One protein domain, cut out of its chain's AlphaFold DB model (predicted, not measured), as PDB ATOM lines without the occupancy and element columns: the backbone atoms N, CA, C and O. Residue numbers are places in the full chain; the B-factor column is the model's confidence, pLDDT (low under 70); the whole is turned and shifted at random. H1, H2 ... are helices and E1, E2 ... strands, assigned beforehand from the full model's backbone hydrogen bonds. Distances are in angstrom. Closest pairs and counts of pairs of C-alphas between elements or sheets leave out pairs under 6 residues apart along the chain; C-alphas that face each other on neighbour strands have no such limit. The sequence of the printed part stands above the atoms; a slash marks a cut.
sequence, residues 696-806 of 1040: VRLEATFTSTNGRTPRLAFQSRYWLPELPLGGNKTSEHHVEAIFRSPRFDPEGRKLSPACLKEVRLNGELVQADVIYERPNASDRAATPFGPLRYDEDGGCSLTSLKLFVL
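This is residues 696 to 806 of the 1040 residues of the protein "PA14 domain-containing protein" of Phycisphaerae bacterium (UniProt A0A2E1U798). A twisted wall of five antiparallel strands has the small two-strand sheet E2 and E7 over part of one face, while its other face is bare. Beyond one end of this wall reach E4, with the turn before it, and the short helix H1, making the outline long. The printed part has 111 residues, with E1, E2, E3, E4, E5, E6, H1, E7 and E8 in that order along the chain; the large sheet runs E6, E5, E3, E1, E8, and the class is mostly strand. The whole is compact, with a radius of gyration of the C-alphas of 15.2 A, yet only just elongated, spanning 52 by 26 by 21 A.

Begin at inner strand E3, residues 731 to 740, which is antiparallel to E1, residues 696 to 704, at 161 degrees; look for N 735 and O 700, 2.8 A apart. Beside E1 you find edge strand E8, residues 796 to 806, antiparallel at 169 degrees, with N 802 and O 699 at 2.7 A. On the other side of E3 is E5, residues 754 to 761, antiparallel at 157 degrees, with N 738 and O 758 at 2.8 A. E5 forms a hairpin with edge strand E6, residues 764 to 772, at 165 degrees; N 766 and O 759 are 2.9 A apart. E2, residues 711 to 714, and E7, residues 789 to 791, are antiparallel at 173 degrees, with N 713 and O 789 at 2.8 A. The closest C-alphas of E2 and E3 are those of Phe 714 and Phe 739, 7.6 A apart. E4, residues 750 to 752, pairs with no named strand and runs on into E5 at 30 degrees. H1, residues 777 to 781, is not on the large sheet; its one O i to N i+4 pair is not within hydrogen-bond range, while 1 of 2 O i to N i+3 pairs is.

Find C-alpha 696 at (252.575, 197.017, 297.231); from there E1 runs 24.3 A to C-alpha 704. E3 measures 29.3 A, E5 20.7 A and E6 22.3 A from first to last C-alpha. E2, E4, E7 and H1 are the shorter elements. E8 starts at C-alpha 796, (231.959, 206.647, 290.676), bends by 63 degrees at residue 799 and ends 27.7 A away at C-alpha 806, (257.733, 198.966, 297.175).

The two C-alphas farthest apart are those of Lys 729 and Glu 747, 51.9 A, while the first and last printed C-alphas are 5.5 A apart. The printed part has no cut, and its long link is E2 to E3, 16 residues. Mean pLDDT of the printed part is 70.7; look for low confidence in 51 residues, among them 741 to 752, 773 to 795 and 798 to 806.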
ATOM      1  N   VAL A 696     253.104 196.506 298.487       65.12
ATOM      2  CA  VAL A 696     252.575 197.017 297.231       65.12
ATOM      3  C   VAL A 696     251.776 198.266 297.540       65.12
ATOM      4  O   VAL A 696     250.747 198.198 298.211       65.12
ATOM      5  N   ARG A 697     252.220 199.413 297.032       74.56
ATOM      6  CA  ARG A 697     251.449 200.650 297.113       74.56
ATOM      7  C   ARG A 697     250.541 200.788 295.904       74.56
ATOM      8  O   ARG A 697     250.989 200.763 294.764       74.56
ATOM      9  N   LEU A 698     249.265 201.000 296.160       78.25
ATOM     10  CA  LEU A 698     248.263 201.419 295.200       78.25
ATOM     11  C   LEU A 698     248.024 202.920 295.359       78.25
ATOM     12  O   LEU A 698     247.741 203.371 296.458       78.25
ATOM     13  N   GLU A 699     248.072 203.681 294.274       76.38
ATOM     14  CA  GLU A 699     247.572 205.058 294.226       76.38
ATOM     15  C   GLU A 699     246.428 205.121 293.217       76.38
ATOM     16  O   GLU A 699     246.615 204.776 292.052       76.38
ATOM     17  N   ALA A 700     245.253 205.590 293.620       76.31
ATOM     18  CA  ALA A 700     244.100 205.750 292.750       76.31
ATOM     19  C   ALA A 700     243.545 207.170 292.825       76.31
ATOM     20  O   ALA A 700     243.431 207.740 293.904       76.31
ATOM     21  N   THR A 701     243.125 207.722 291.692       78.50
ATOM     22  CA  THR A 701     242.315 208.945 291.641       78.50
ATOM     23  C   THR A 701     240.977 208.598 291.011       78.50
ATOM     24  O   THR A 701     240.931 207.857 290.028       78.50
ATOM     25  N   PHE A 702     239.882 209.088 291.585       81.44
ATOM     26  CA  PHE A 702     238.530 208.833 291.100       81.44
ATOM     27  C   PHE A 702     237.600 210.011 291.385       81.44
ATOM     28  O   PHE A 702     237.794 210.776 292.327       81.44
ATOM     29  N   THR A 703     236.538 210.126 290.597       83.88
ATOM     30  CA  THR A 703     235.412 211.019 290.871       83.88
ATOM     31  C   THR A 703     234.291 210.249 291.563       83.88
ATOM     32  O   THR A 703     234.005 209.102 291.218       83.88
ATOM     33  N   SER A 704     233.666 210.864 292.565       82.19
ATOM     34  CA  SER A 704     232.556 210.300 293.339       82.19
ATOM     35  C   SER A 704     231.350 211.224 293.286       82.19
ATOM     36  O   SER A 704     231.487 212.425 293.502       82.19
ATOM     37  N   THR A 705     230.164 210.668 293.047       82.19
ATOM     38  CA  THR A 705     228.868 211.347 293.132       82.19
ATOM     39  C   THR A 705     228.033 210.714 294.245       82.19
ATOM     40  O   THR A 705     227.892 209.493 294.311       82.19
ATOM     41  N   ASN A 706     227.429 211.543 295.105       76.81
ATOM     42  CA  ASN A 706     226.616 211.110 296.255       76.81
ATOM     43  C   ASN A 706     227.374 210.223 297.263       76.81
ATOM     44  O   ASN A 706     226.777 209.331 297.862       76.81
ATOM     45  N   GLY A 707     228.681 210.444 297.426       71.12
ATOM     46  CA  GLY A 707     229.510 209.722 298.396       71.12
ATOM     47  C   GLY A 707     229.797 208.258 298.045       71.12
ATOM     48  O   GLY A 707     230.203 207.500 298.918       71.12
ATOM     49  N   ARG A 708     229.594 207.828 296.792       79.56
ATOM     50  CA  ARG A 708     229.908 206.455 296.363       79.56
ATOM     51  C   ARG A 708     231.408 206.236 296.190       79.56
ATOM     52  O   ARG A 708     232.098 207.094 295.643       79.56
ATOM     53  N   THR A 709     231.903 205.077 296.601       73.19
ATOM     54  CA  THR A 709     233.331 204.735 296.569       73.19
ATOM     55  C   THR A 709     233.636 203.692 295.493       73.19
ATOM     56  O   THR A 709     232.782 202.854 295.186       73.19
ATOM     57  N   PRO A 710     234.842 203.714 294.897       73.88
ATOM     58  CA  PRO A 710     235.269 202.661 293.991       73.88
ATOM     59  C   PRO A 710     235.512 201.375 294.784       73.88
ATOM     60  O   PRO A 710     236.139 201.393 295.846       73.88
ATOM     61  N   ARG A 711     235.068 200.237 294.248       80.56
ATOM     62  CA  ARG A 711     235.398 198.932 294.827       80.56
ATOM     63  C   ARG A 711     236.693 198.431 294.209       80.56
ATOM     64  O   ARG A 711     236.700 198.021 293.052       80.56
ATOM     65  N   LEU A 712     237.771 198.460 294.986       76.94
ATOM     66  CA  LEU A 712     239.104 198.007 294.580       76.94
ATOM     67  C   LEU A 712     239.519 196.796 295.420       76.94
ATOM     68  O   LEU A 712     239.280 196.797 296.624       76.94
ATOM     69  N   ALA A 713     240.143 195.780 294.820       75.62
ATOM     70  CA  ALA A 713     240.692 194.636 295.551       75.62
ATOM     71  C   ALA A 713     242.092 194.232 295.086       75.62
ATOM     72  O   ALA A 713     242.328 194.085 293.888       75.62
ATOM     73  N   PHE A 714     242.975 193.926 296.036       71.12
ATOM     74  CA  PHE A 714     244.243 193.241 295.779       71.12
ATOM     75  C   PHE A 714     244.017 191.732 295.610       71.12
ATOM     76  O   PHE A 714     243.129 191.147 296.234       71.12
ATOM     77  N   GLN A 715     244.814 191.085 294.756       64.38
ATOM     78  CA  GLN A 715     244.739 189.641 294.456       64.38
ATOM     79  C   GLN A 715     243.329 189.162 294.054       64.38
ATOM     80  O   GLN A 715     242.936 188.025 294.332       64.38
ATOM     81  N   SER A 716     242.522 190.058 293.474       63.09
ATOM     82  CA  SER A 716     241.092 189.874 293.187       63.09
ATOM     83  C   SER A 716     240.192 189.544 294.397       63.09
ATOM     84  O   SER A 716     239.021 189.201 294.197       63.09
ATOM     85  N   ARG A 717     240.694 189.613 295.643       69.56
ATOM     86  CA  ARG A 717     239.972 189.142 296.845       69.56
ATOM     87  C   ARG A 717     240.101 190.023 298.094       69.56
ATOM     88  O   ARG A 717     239.167 190.011 298.894       69.56
ATOM     89  N   TYR A 718     241.186 190.780 298.277       77.38
ATOM     90  CA  TYR A 718     241.354 191.672 299.436       77.38
ATOM     91  C   TYR A 718     240.866 193.071 299.095       77.38
ATOM     92  O   TYR A 718     241.596 193.891 298.542       77.38
ATOM     93  N   TRP A 719     239.587 193.297 299.360       82.06
ATOM     94  CA  TRP A 719     238.917 194.554 299.064       82.06
ATOM     95  C   TRP A 719     239.422 195.671 299.966       82.06
ATOM     96  O   TRP A 719     239.505 195.481 301.176       82.06
ATOM     97  N   LEU A 720     239.681 196.845 299.388       82.06
ATOM     98  CA  LEU A 720     239.797 198.063 300.174       82.06
ATOM     99  C   LEU A 720     238.526 198.241 301.021       82.06
ATOM    100  O   LEU A 720     237.421 197.944 300.548       82.06
ATOM    101  N   PRO A 721     238.674 198.730 302.259       79.81
ATOM    102  CA  PRO A 721     237.539 199.097 303.085       79.81
ATOM    103  C   PRO A 721     236.762 200.265 302.464       79.81
ATOM    104  O   PRO A 721     237.259 200.994 301.602       79.81
ATOM    105  N   GLU A 722     235.517 200.441 302.905       81.94
ATOM    106  CA  GLU A 722     234.669 201.537 302.445       81.94
ATOM    107  C   GLU A 722     235.268 202.888 302.869       81.94
ATOM    108  O   GLU A 722     235.507 203.134 304.050       81.94
ATOM    109  N   LEU A 723     235.539 203.763 301.895       83.81
ATOM    110  CA  LEU A 723     236.152 205.068 302.152       83.81
ATOM    111  C   LEU A 723     235.099 206.068 302.678       83.81
ATOM    112  O   LEU A 723     233.994 206.129 302.132       83.81
ATOM    113  N   PRO A 724     235.416 206.898 303.688       82.62
ATOM    114  CA  PRO A 724     234.455 207.810 304.309       82.62
ATOM    115  C   PRO A 724     234.207 209.059 303.442       82.62
ATOM    116  O   PRO A 724     234.687 210.153 303.737       82.62
ATOM    117  N   LEU A 725     233.454 208.911 302.349       80.62
ATOM    118  CA  LEU A 725     233.084 210.017 301.460       80.62
ATOM    119  C   LEU A 725     231.743 210.639 301.859       80.62
ATOM    120  O   LEU A 725     230.751 209.944 302.067       80.62
ATOM    121  N   GLY A 726     231.692 211.972 301.926       67.81
ATOM    122  CA  GLY A 726     230.476 212.728 302.229       67.81
ATOM    123  C   GLY A 726     230.071 213.686 301.106       67.81
ATOM    124  O   GLY A 726     230.919 214.328 300.491       67.81
ATOM    125  N   GLY A 727     228.761 213.845 300.889       64.31
ATOM    126  CA  GLY A 727     228.183 214.938 300.095       64.31
ATOM    127  C   GLY A 727     227.406 214.520 298.839       64.31
ATOM    128  O   GLY A 727     227.669 213.498 298.220       64.31
ATOM    129  N   ASN A 728     226.449 215.365 298.434       61.16
ATOM    130  CA  ASN A 728     225.556 215.151 297.278       61.16
ATOM    131  C   ASN A 728     226.089 215.778 295.970       61.16
ATOM    132  O   ASN A 728     225.321 216.057 295.050       61.16
ATOM    133  N   LYS A 729     227.386 216.102 295.908       73.25
ATOM    134  CA  LYS A 729     228.037 216.743 294.754       73.25
ATOM    135  C   LYS A 729     229.146 215.846 294.225       73.25
ATOM    136  O   LYS A 729     229.723 215.083 294.990       73.25
ATOM    137  N   THR A 730     229.426 215.954 292.929       80.50
ATOM    138  CA  THR A 730     230.553 215.257 292.311       80.50
ATOM    139  C   THR A 730     231.869 215.906 292.731       80.50
ATOM    140  O   THR A 730     232.044 217.102 292.502       80.50
ATOM    141  N   SER A 731     232.773 215.119 293.308       81.38
ATOM    142  CA  SER A 731     234.088 215.558 293.788       81.38
ATOM    143  C   SER A 731     235.160 214.555 293.369       81.38
ATOM    144  O   SER A 731     234.876 213.365 293.232       81.38
ATOM    145  N   GLU A 732     236.384 215.029 293.145       86.94
ATOM    146  CA  GLU A 732     237.543 214.170 292.895       86.94
ATOM    147  C   GLU A 732     238.225 213.800 294.216       86.94
ATOM    148  O   GLU A 732     238.311 214.613 295.140       86.94
ATOM    149  N   HIS A 733     238.692 212.561 294.296       85.94
ATOM    150  CA  HIS A 733     239.347 211.989 295.457       85.94
ATOM    151  C   HIS A 733     240.578 211.198 295.029       85.94
ATOM    152  O   HIS A 733     240.595 210.565 293.973       85.94
ATOM    153  N   HIS A 734     241.591 211.213 295.884       86.44
ATOM    154  CA  HIS A 734     242.810 210.440 295.749       86.44
ATOM    155  C   HIS A 734     242.899 209.446 296.906       86.44
ATOM    156  O   HIS A 734     242.743 209.842 298.058       86.44
ATOM    157  N   VAL A 735     243.134 208.170 296.625       86.81
ATOM    158  CA  VAL A 735     243.368 207.144 297.640       86.81
ATOM    159  C   VAL A 735     244.735 206.508 297.429       86.81
ATOM    160  O   VAL A 735     245.074 206.099 296.324       86.81
ATOM    161  N   GLU A 736     245.506 206.408 298.500       85.19
ATOM    162  CA  GLU A 736     246.757 205.661 298.561       85.19
ATOM    163  C   GLU A 736     246.548 204.480 299.506       85.19
ATOM    164  O   GLU A 736     245.973 204.648 300.579       85.19
ATOM    165  N   ALA A 737     246.966 203.280 299.120       85.44
ATOM    166  CA  ALA A 737     246.834 202.097 299.955       85.44
ATOM    167  C   ALA A 737     248.075 201.212 299.873       85.44
ATOM    168  O   ALA A 737     248.489 200.832 298.784       85.44
ATOM    169  N   ILE A 738     248.643 200.843 301.017       81.56
ATOM    170  CA  ILE A 738     249.800 199.950 301.100       81.56
ATOM    171  C   ILE A 738     249.309 198.565 301.509       81.56
ATOM    172  O   ILE A 738     248.757 198.381 302.592       81.56
ATOM    173  N   PHE A 739     249.506 197.587 300.635       80.38
ATOM    174  CA  PHE A 739     249.093 196.205 300.819       80.38
ATOM    175  C   PHE A 739     250.299 195.273 300.887       80.38
ATOM    176  O   PHE A 739     251.178 195.307 300.036       80.38
ATOM    177  N   ARG A 740     250.286 194.368 301.857       75.25
ATOM    178  CA  ARG A 740     251.235 193.272 302.010       75.25
ATOM    179  C   ARG A 740     250.519 191.950 301.757       75.25
ATOM    180  O   ARG A 740     249.522 191.644 302.412       75.25
ATOM    181  N   SER A 741     251.048 191.159 300.825       69.50
ATOM    182  CA  SER A 741     250.582 189.791 300.554       69.50
ATOM    183  C   SER A 741     250.751 188.899 301.796       69.50
ATOM    184  O   SER A 741     251.672 189.137 302.584       69.50
ATOM    185  N   PRO A 742     249.911 187.863 302.004       69.38
ATOM    186  CA  PRO A 742     250.209 186.859 303.022       69.38
ATOM    187  C   PRO A 742     251.577 186.219 302.747       69.38
ATOM    188  O   PRO A 742     251.912 185.950 301.591       69.38
ATOM    189  N   ARG A 743     252.353 185.969 303.807       66.12
ATOM    190  CA  ARG A 743     253.649 185.286 303.721       66.12
ATOM    191  C   ARG A 743     253.481 183.835 304.125       66.12
ATOM    192  O   ARG A 743     252.776 183.534 305.090       66.12
ATOM    193  N   PHE A 744     254.162 182.958 303.409       57.50
ATOM    194  CA  PHE A 744     254.229 181.536 303.698       57.50
ATOM    195  C   PHE A 744     255.694 181.106 303.703       57.50
ATOM    196  O   PHE A 744     256.515 181.732 303.034       57.50
ATOM    197  N   ASP A 745     256.022 180.075 304.472       52.00
ATOM    198  CA  ASP A 745     257.323 179.426 304.367       52.00
ATOM    199  C   ASP A 745     257.364 178.530 303.114       52.00
ATOM    200  O   ASP A 745     256.321 178.293 302.485       52.00
ATOM    201  N   PRO A 746     258.549 178.038 302.711       43.44
ATOM    202  CA  PRO A 746     258.676 177.148 301.556       43.44
ATOM    203  C   PRO A 746     257.822 175.871 301.673       43.44
ATOM    204  O   PRO A 746     257.393 175.316 300.662       43.44
ATOM    205  N   GLU A 747     257.491 175.452 302.898       49.44
ATOM    206  CA  GLU A 747     256.620 174.311 303.203       49.44
ATOM    207  C   GLU A 747     255.115 174.652 303.140       49.44
ATOM    208  O   GLU A 747     254.256 173.797 303.383       49.44
ATOM    209  N   GLY A 748     254.766 175.894 302.794       50.44
ATOM    210  CA  GLY A 748     253.396 176.367 302.614       50.44
ATOM    211  C   GLY A 748     252.662 176.709 303.912       50.44
ATOM    212  O   GLY A 748     251.448 176.934 303.882       50.44
ATOM    213  N   ARG A 749     253.346 176.768 305.056       60.72
ATOM    214  CA  ARG A 749     252.770 177.224 306.328       60.72
ATOM    215  C   ARG A 749     252.717 178.743 306.342       60.72
ATOM    216  O   ARG A 749     253.654 179.424 305.949       60.72
ATOM    217  N   LYS A 750     251.595 179.288 306.804       64.69
ATOM    218  CA  LYS A 750     251.358 180.734 306.853       64.69
ATOM    219  C   LYS A 750     252.261 181.375 307.912       64.69
ATOM    220  O   LYS A 750     252.097 181.094 309.093       64.69
ATOM    221  N   LEU A 751     253.176 182.239 307.478       61.38
ATOM    222  CA  LEU A 751     254.052 183.047 308.331       61.38
ATOM    223  C   LEU A 751     253.360 184.327 308.790       61.38
ATOM    224  O   LEU A 751     253.455 184.707 309.953       61.38
ATOM    225  N   SER A 752     252.641 184.994 307.884       68.25
ATOM    226  CA  SER A 752     251.854 186.181 308.219       68.25
ATOM    227  C   SER A 752     250.611 186.308 307.333       68.25
ATOM    228  O   SER A 752     250.636 185.896 306.170       68.25
ATOM    229  N   PRO A 753     249.507 186.873 307.849       76.50
ATOM    230  CA  PRO A 753     248.332 187.197 307.045       76.50
ATOM    231  C   PRO A 753     248.614 188.301 306.026       76.50
ATOM    232  O   PRO A 753     249.617 189.010 306.118       76.50
ATOM    233  N   ALA A 754     247.710 188.437 305.054       76.25
ATOM    234  CA  ALA A 754     247.695 189.626 304.217       76.25
ATOM    235  C   ALA A 754     247.331 190.824 305.095       76.25
ATOM    236  O   ALA A 754     246.479 190.698 305.979       76.25
ATOM    237  N   CYS A 755     247.933 191.976 304.841       83.31
ATOM    238  CA  CYS A 755     247.665 193.180 305.615       83.31
ATOM    239  C   CYS A 755     247.540 194.389 304.695       83.31
ATOM    240  O   CYS A 755     248.379 194.599 303.825       83.31
ATOM    241  N   LEU A 756     246.508 195.198 304.896       84.12
ATOM    242  CA  LEU A 756     246.473 196.564 304.391       84.12
ATOM    243  C   LEU A 756     247.079 197.457 305.470       84.12
ATOM    244  O   LEU A 756     246.419 197.753 306.465       84.12
ATOM    245  N   LYS A 757     248.341 197.836 305.293       82.31
ATOM    246  CA  LYS A 757     249.091 198.613 306.281       82.31
ATOM    247  C   LYS A 757     248.515 200.005 306.462       82.31
ATOM    248  O   LYS A 757     248.285 200.434 307.581       82.31
ATOM    249  N   GLU A 758     248.255 200.685 305.353       88.06
ATOM    250  CA  GLU A 758     247.735 202.046 305.356       88.06
ATOM    251  C   GLU A 758     246.738 202.227 304.221       88.06
ATOM    252  O   GLU A 758     246.928 201.696 303.127       88.06
ATOM    253  N   VAL A 759     245.695 203.009 304.481       89.12
ATOM    254  CA  VAL A 759     244.801 203.593 303.486       89.12
ATOM    255  C   VAL A 759     244.677 205.067 303.804       89.12
ATOM    256  O   VAL A 759     244.177 205.445 304.866       89.12
ATOM    257  N   ARG A 760     245.114 205.908 302.876       89.38
ATOM    258  CA  ARG A 760     245.010 207.358 302.961       89.38
ATOM    259  C   ARG A 760     244.034 207.854 301.918       89.38
ATOM    260  O   ARG A 760     244.140 207.490 300.755       89.38
ATOM    261  N   LEU A 761     243.104 208.704 302.322       90.00
ATOM    262  CA  LEU A 761     242.182 209.399 301.438       90.00
ATOM    263  C   LEU A 761     242.536 210.883 301.451       90.00
ATOM    264  O   LEU A 761     242.528 211.517 302.500       90.00
ATOM    265  N   ASN A 762     242.840 211.448 300.286       88.75
ATOM    266  CA  ASN A 762     243.259 212.839 300.117       88.75
ATOM    267  C   ASN A 762     244.427 213.230 301.049       88.75
ATOM    268  O   ASN A 762     244.500 214.360 301.522       88.75
ATOM    269  N   GLY A 763     245.333 212.279 301.312       82.62
ATOM    270  CA  GLY A 763     246.489 212.436 302.201       82.62
ATOM    271  C   GLY A 763     246.223 212.120 303.679       82.62
ATOM    272  O   GLY A 763     247.173 211.886 304.429       82.62
ATOM    273  N   GLU A 764     244.961 212.038 304.106       87.69
ATOM    274  CA  GLU A 764     244.598 211.702 305.486       87.69
ATOM    275  C   GLU A 764     244.497 210.189 305.675       87.69
ATOM    276  O   GLU A 764     243.829 209.507 304.902       87.69
ATOM    277  N   LEU A 765     245.140 209.651 306.714       87.25
ATOM    278  CA  LEU A 765     245.029 208.237 307.077       87.25
ATOM    279  C   LEU A 765     243.596 207.939 307.534       87.25
ATOM    280  O   LEU A 765     243.163 208.415 308.581       87.25
ATOM    281  N   VAL A 766     242.868 207.147 306.749       88.75
ATOM    282  CA  VAL A 766     241.488 206.741 307.056       88.75
ATOM    283  C   VAL A 766     241.418 205.336 307.634       88.75
ATOM    284  O   VAL A 766     240.479 205.026 308.365       88.75
ATOM    285  N   GLN A 767     242.407 204.490 307.335       86.38
ATOM    286  CA  GLN A 767     242.500 203.152 307.903       86.38
ATOM    287  C   GLN A 767     243.944 202.644 307.926       86.38
ATOM    288  O   GLN A 767     244.742 203.019 307.073       86.38
ATOM    289  N   ALA A 768     244.268 201.781 308.886       87.50
ATOM    290  CA  ALA A 768     245.562 201.120 309.005       87.50
ATOM    291  C   ALA A 768     245.396 199.700 309.565       87.50
ATOM    292  O   ALA A 768     244.356 199.389 310.155       87.50
ATOM    293  N   ASP A 769     246.404 198.858 309.348       82.50
ATOM    294  CA  ASP A 769     246.545 197.512 309.921       82.50
ATOM    295  C   ASP A 769     245.328 196.586 309.732       82.50
ATOM    296  O   ASP A 769     244.928 195.834 310.626       82.50
ATOM    297  N   VAL A 770     244.713 196.607 308.544       84.81
ATOM    298  CA  VAL A 770     243.595 195.702 308.231       84.81
ATOM    299  C   VAL A 770     244.131 194.324 307.881       84.81
ATOM    300  O   VAL A 770     244.662 194.105 306.791       84.81
ATOM    301  N   ILE A 771     243.949 193.377 308.796       81.50
ATOM    302  CA  ILE A 771     244.405 191.995 308.645       81.50
ATOM    303  C   ILE A 771     243.356 191.149 307.910       81.50
ATOM    304  O   ILE A 771     242.188 191.094 308.301       81.50
ATOM    305  N   TYR A 772     243.785 190.424 306.873       78.88
ATOM    306  CA  TYR A 772     242.972 189.424 306.179       78.88
ATOM    307  C   TYR A 772     243.420 188.010 306.565       78.88
ATOM    308  O   TYR A 772     244.502 187.539 306.206       78.88
ATOM    309  N   GLU A 773     242.552 187.294 307.280       68.81
ATOM    310  CA  GLU A 773     242.883 185.973 307.832       68.81
ATOM    311  C   GLU A 773     242.927 184.831 306.805       68.81
ATOM    312  O   GLU A 773     243.503 183.778 307.067       68.81
ATOM    313  N   ARG A 774     242.377 185.029 305.606       62.50
ATOM    314  CA  ARG A 774     242.486 184.087 304.478       62.50
ATOM    315  C   ARG A 774     243.448 184.636 303.433       62.50
ATOM    316  O   ARG A 774     243.604 185.853 303.392       62.50
ATOM    317  N   PRO A 775     244.015 183.800 302.546       53.62
ATOM    318  CA  PRO A 775     243.888 182.345 302.374       53.62
ATOM    319  C   PRO A 775     244.695 181.515 303.380       53.62
ATOM    320  O   PRO A 775     245.668 181.993 303.963       53.62
ATOM    321  N   ASN A 776     244.316 180.241 303.506       56.88
ATOM    322  CA  ASN A 776     245.146 179.189 304.104       56.88
ATOM    323  C   ASN A 776     245.838 178.372 302.997       56.88
ATOM    324  O   ASN A 776     245.442 178.442 301.835       56.88
ATOM    325  N   ALA A 777     246.835 177.551 303.348       50.22
ATOM    326  CA  ALA A 777     247.624 176.741 302.405       50.22
ATOM    327  C   ALA A 777     246.783 175.946 301.375       50.22
ATOM    328  O   ALA A 777     247.182 175.788 300.223       50.22
ATOM    329  N   SER A 778     245.587 175.493 301.764       50.47
ATOM    330  CA  SER A 778     244.644 174.751 300.913       50.47
ATOM    331  C   SER A 778     244.007 175.573 299.785       50.47
ATOM    332  O   SER A 778     243.550 174.998 298.800       50.47
ATOM    333  N   ASP A 779     243.970 176.902 299.895       50.78
ATOM    334  CA  ASP A 779     243.378 177.782 298.877       50.78
ATOM    335  C   ASP A 779     244.323 177.998 297.674       50.78
ATOM    336  O   ASP A 779     243.893 178.505 296.638       50.78
ATOM    337  N   ARG A 780     245.595 177.567 297.777       49.47
ATOM    338  CA  ARG A 780     246.622 177.663 296.720       49.47
ATOM    339  C   ARG A 780     246.282 176.811 295.485       49.47
ATOM    340  O   ARG A 780     246.666 177.162 294.375       49.47
ATOM    341  N   ALA A 781     245.533 175.718 295.666       40.84
ATOM    342  CA  ALA A 781     245.198 174.757 294.608       40.84
ATOM    343  C   ALA A 781     243.990 175.163 293.735       40.84
ATOM    344  O   ALA A 781     243.758 174.562 292.688       40.84
ATOM    345  N   ALA A 782     243.210 176.169 294.144       40.94
ATOM    346  CA  ALA A 782     241.959 176.540 293.488       40.94
ATOM    347  C   ALA A 782     242.053 177.931 292.844       40.94
ATOM    348  O   ALA A 782     241.558 178.907 293.395       40.94
ATOM    349  N   THR A 783     242.602 178.002 291.628       42.69
ATOM    350  CA  THR A 783     242.667 179.211 290.773       42.69
ATOM    351  C   THR A 783     243.445 180.372 291.417       42.69
ATOM    352  O   THR A 783     242.937 181.075 292.293       42.69
ATOM    353  N   PRO A 784     244.695 180.598 291.013       41.69
ATOM    354  CA  PRO A 784     245.658 181.211 291.906       41.69
ATOM    355  C   PRO A 784     245.554 182.759 291.748       41.69
ATOM    356  O   PRO A 784     245.571 183.258 290.630       41.69
ATOM    357  N   PHE A 785     245.412 183.510 292.857       50.34
ATOM    358  CA  PHE A 785     245.491 184.990 293.024       50.34
ATOM    359  C   PHE A 785     245.472 185.849 291.734       50.34
ATOM    360  O   PHE A 785     246.504 186.048 291.096       50.34
ATOM    361  N   GLY A 786     244.298 186.375 291.362       47.25
ATOM    362  CA  GLY A 786     244.102 187.191 290.151       47.25
ATOM    363  C   GLY A 786     244.612 188.643 290.265       47.25
ATOM    364  O   GLY A 786     245.114 189.022 291.324       47.25
ATOM    365  N   PRO A 787     244.481 189.468 289.206       53.28
ATOM    366  CA  PRO A 787     244.939 190.864 289.176       53.28
ATOM    367  C   PRO A 787     244.242 191.751 290.223       53.28
ATOM    368  O   PRO A 787     243.321 191.322 290.933       53.28
ATOM    369  N   LEU A 788     244.662 193.018 290.314       58.31
ATOM    370  CA  LEU A 788     243.870 194.036 291.002       58.31
ATOM    371  C   LEU A 788     242.473 194.098 290.360       58.31
ATOM    372  O   LEU A 788     242.356 194.217 289.145       58.31
ATOM    373  N   ARG A 789     241.412 194.000 291.162       65.94
ATOM    374  CA  ARG A 789     240.029 194.042 290.671       65.94
ATOM    375  C   ARG A 789     239.410 195.407 290.945       65.94
ATOM    376  O   ARG A 789     239.523 195.906 292.061       65.94
ATOM    377  N   TYR A 790     238.724 195.961 289.951       66.19
ATOM    378  CA  TYR A 790     237.932 197.185 290.052       66.19
ATOM    379  C   TYR A 790     236.507 196.915 289.561       66.19
ATOM    380  O   TYR A 790     236.335 196.395 288.461       66.19
ATOM    381  N   ASP A 791     235.505 197.274 290.365       68.06
ATOM    382  CA  ASP A 791     234.104 197.266 289.938       68.06
ATOM    383  C   ASP A 791     233.599 198.728 289.869       68.06
ATOM    384  O   ASP A 791     233.592 199.438 290.882       68.06
ATOM    385  N   GLU A 792     233.170 199.177 288.681       59.91
ATOM    386  CA  GLU A 792     232.488 200.466 288.493       59.91
ATOM    387  C   GLU A 792     231.073 200.399 289.080       59.91
ATOM    388  O   GLU A 792     230.243 199.600 288.644       59.91
ATOM    389  N   ASP A 793     230.773 201.255 290.058       61.22
ATOM    390  CA  ASP A 793     229.397 201.529 290.473       61.22
ATOM    391  C   ASP A 793     228.945 202.850 289.836       61.22
ATOM    392  O   ASP A 793     229.712 203.809 289.793       61.22
ATOM    393  N   GLY A 794     227.699 202.925 289.353       58.44
ATOM    394  CA  GLY A 794     227.162 203.971 288.460       58.44
ATOM    395  C   GLY A 794     227.107 205.414 288.998       58.44
ATOM    396  O   GLY A 794     226.376 206.240 288.458       58.44
ATOM    397  N   GLY A 795     227.849 205.731 290.062       68.94
ATOM    398  CA  GLY A 795     228.118 207.081 290.561       68.94
ATOM    399  C   GLY A 795     229.586 207.312 290.948       68.94
ATOM    400  O   GLY A 795     229.857 208.231 291.714       68.94
ATOM    401  N   CYS A 796     230.522 206.487 290.471       71.31
ATOM    402  CA  CYS A 796     231.959 206.647 290.676       71.31
ATOM    403  C   CYS A 796     232.725 206.314 289.383       71.31
ATOM    404  O   CYS A 796     232.404 205.331 288.723       71.31
ATOM    405  N   SER A 797     233.730 207.117 289.024       74.00
ATOM    406  CA  SER A 797     234.584 206.879 287.849       74.00
ATOM    407  C   SER A 797     236.059 207.050 288.205       74.00
ATOM    408  O   SER A 797     236.466 208.111 288.684       74.00
ATOM    409  N   LEU A 798     236.854 206.002 287.982       69.12
ATOM    410  CA  LEU A 798     238.305 205.993 288.172       69.12
ATOM    411  C   LEU A 798     239.003 206.809 287.072       69.12
ATOM    412  O   LEU A 798     238.756 206.599 285.887       69.12
ATOM    413  N   THR A 799     239.890 207.727 287.451       69.12
ATOM    414  CA  THR A 799     240.635 208.604 286.529       69.12
ATOM    415  C   THR A 799     242.126 208.269 286.457       69.12
ATOM    416  O   THR A 799     242.765 208.539 285.443       69.12
ATOM    417  N   SER A 800     242.689 207.658 287.505       63.50
ATOM    418  CA  SER A 800     244.073 207.168 287.544       63.50
ATOM    419  C   SER A 800     244.178 205.967 288.477       63.50
ATOM    420  O   SER A 800     243.539 205.950 289.526       63.50
ATOM    421  N   LEU A 801     245.037 205.004 288.142       62.25
ATOM    422  CA  LEU A 801     245.433 203.927 289.043       62.25
ATOM    423  C   LEU A 801     246.892 203.549 288.803       62.25
ATOM    424  O   LEU A 801     247.284 203.265 287.673       62.25
ATOM    425  N   LYS A 802     247.691 203.536 289.863       57.31
ATOM    426  CA  LYS A 802     249.103 203.166 289.845       57.31
ATOM    427  C   LYS A 802     249.340 202.094 290.890       57.31
ATOM    428  O   LYS A 802     248.805 202.172 291.992       57.31
ATOM    429  N   LEU A 803     250.167 201.122 290.542       57.78
ATOM    430  CA  LEU A 803     250.645 200.100 291.454       57.78
ATOM    431  C   LEU A 803     252.167 200.194 291.496       57.78
ATOM    432  O   LEU A 803     252.818 200.166 290.453       57.78
ATOM    433  N   PHE A 804     252.723 200.308 292.689       52.00
ATOM    434  CA  PHE A 804     254.150 200.309 292.947       52.00
ATOM    435  C   PHE A 804     254.456 199.063 293.758       52.00
ATOM    436  O   PHE A 804     253.857 198.854 294.812       52.00
ATOM    437  N   VAL A 805     255.393 198.247 293.288       52.81
ATOM    438  CA  VAL A 805     256.099 197.351 294.201       52.81
ATOM    439  C   VAL A 805     257.020 198.254 294.991       52.81
ATOM    440  O   VAL A 805     257.894 198.901 294.414       52.81
ATOM    441  N   LEU A 806     256.766 198.369 296.285       52.34
ATOM    442  CA  LEU A 806     257.733 198.966 297.175       52.34
ATOM    443  C   LEU A 806     258.824 197.907 297.317       52.34
ATOM    444  O   LEU A 806     258.640 196.886 297.979       52.34
TER     445      LEU A 806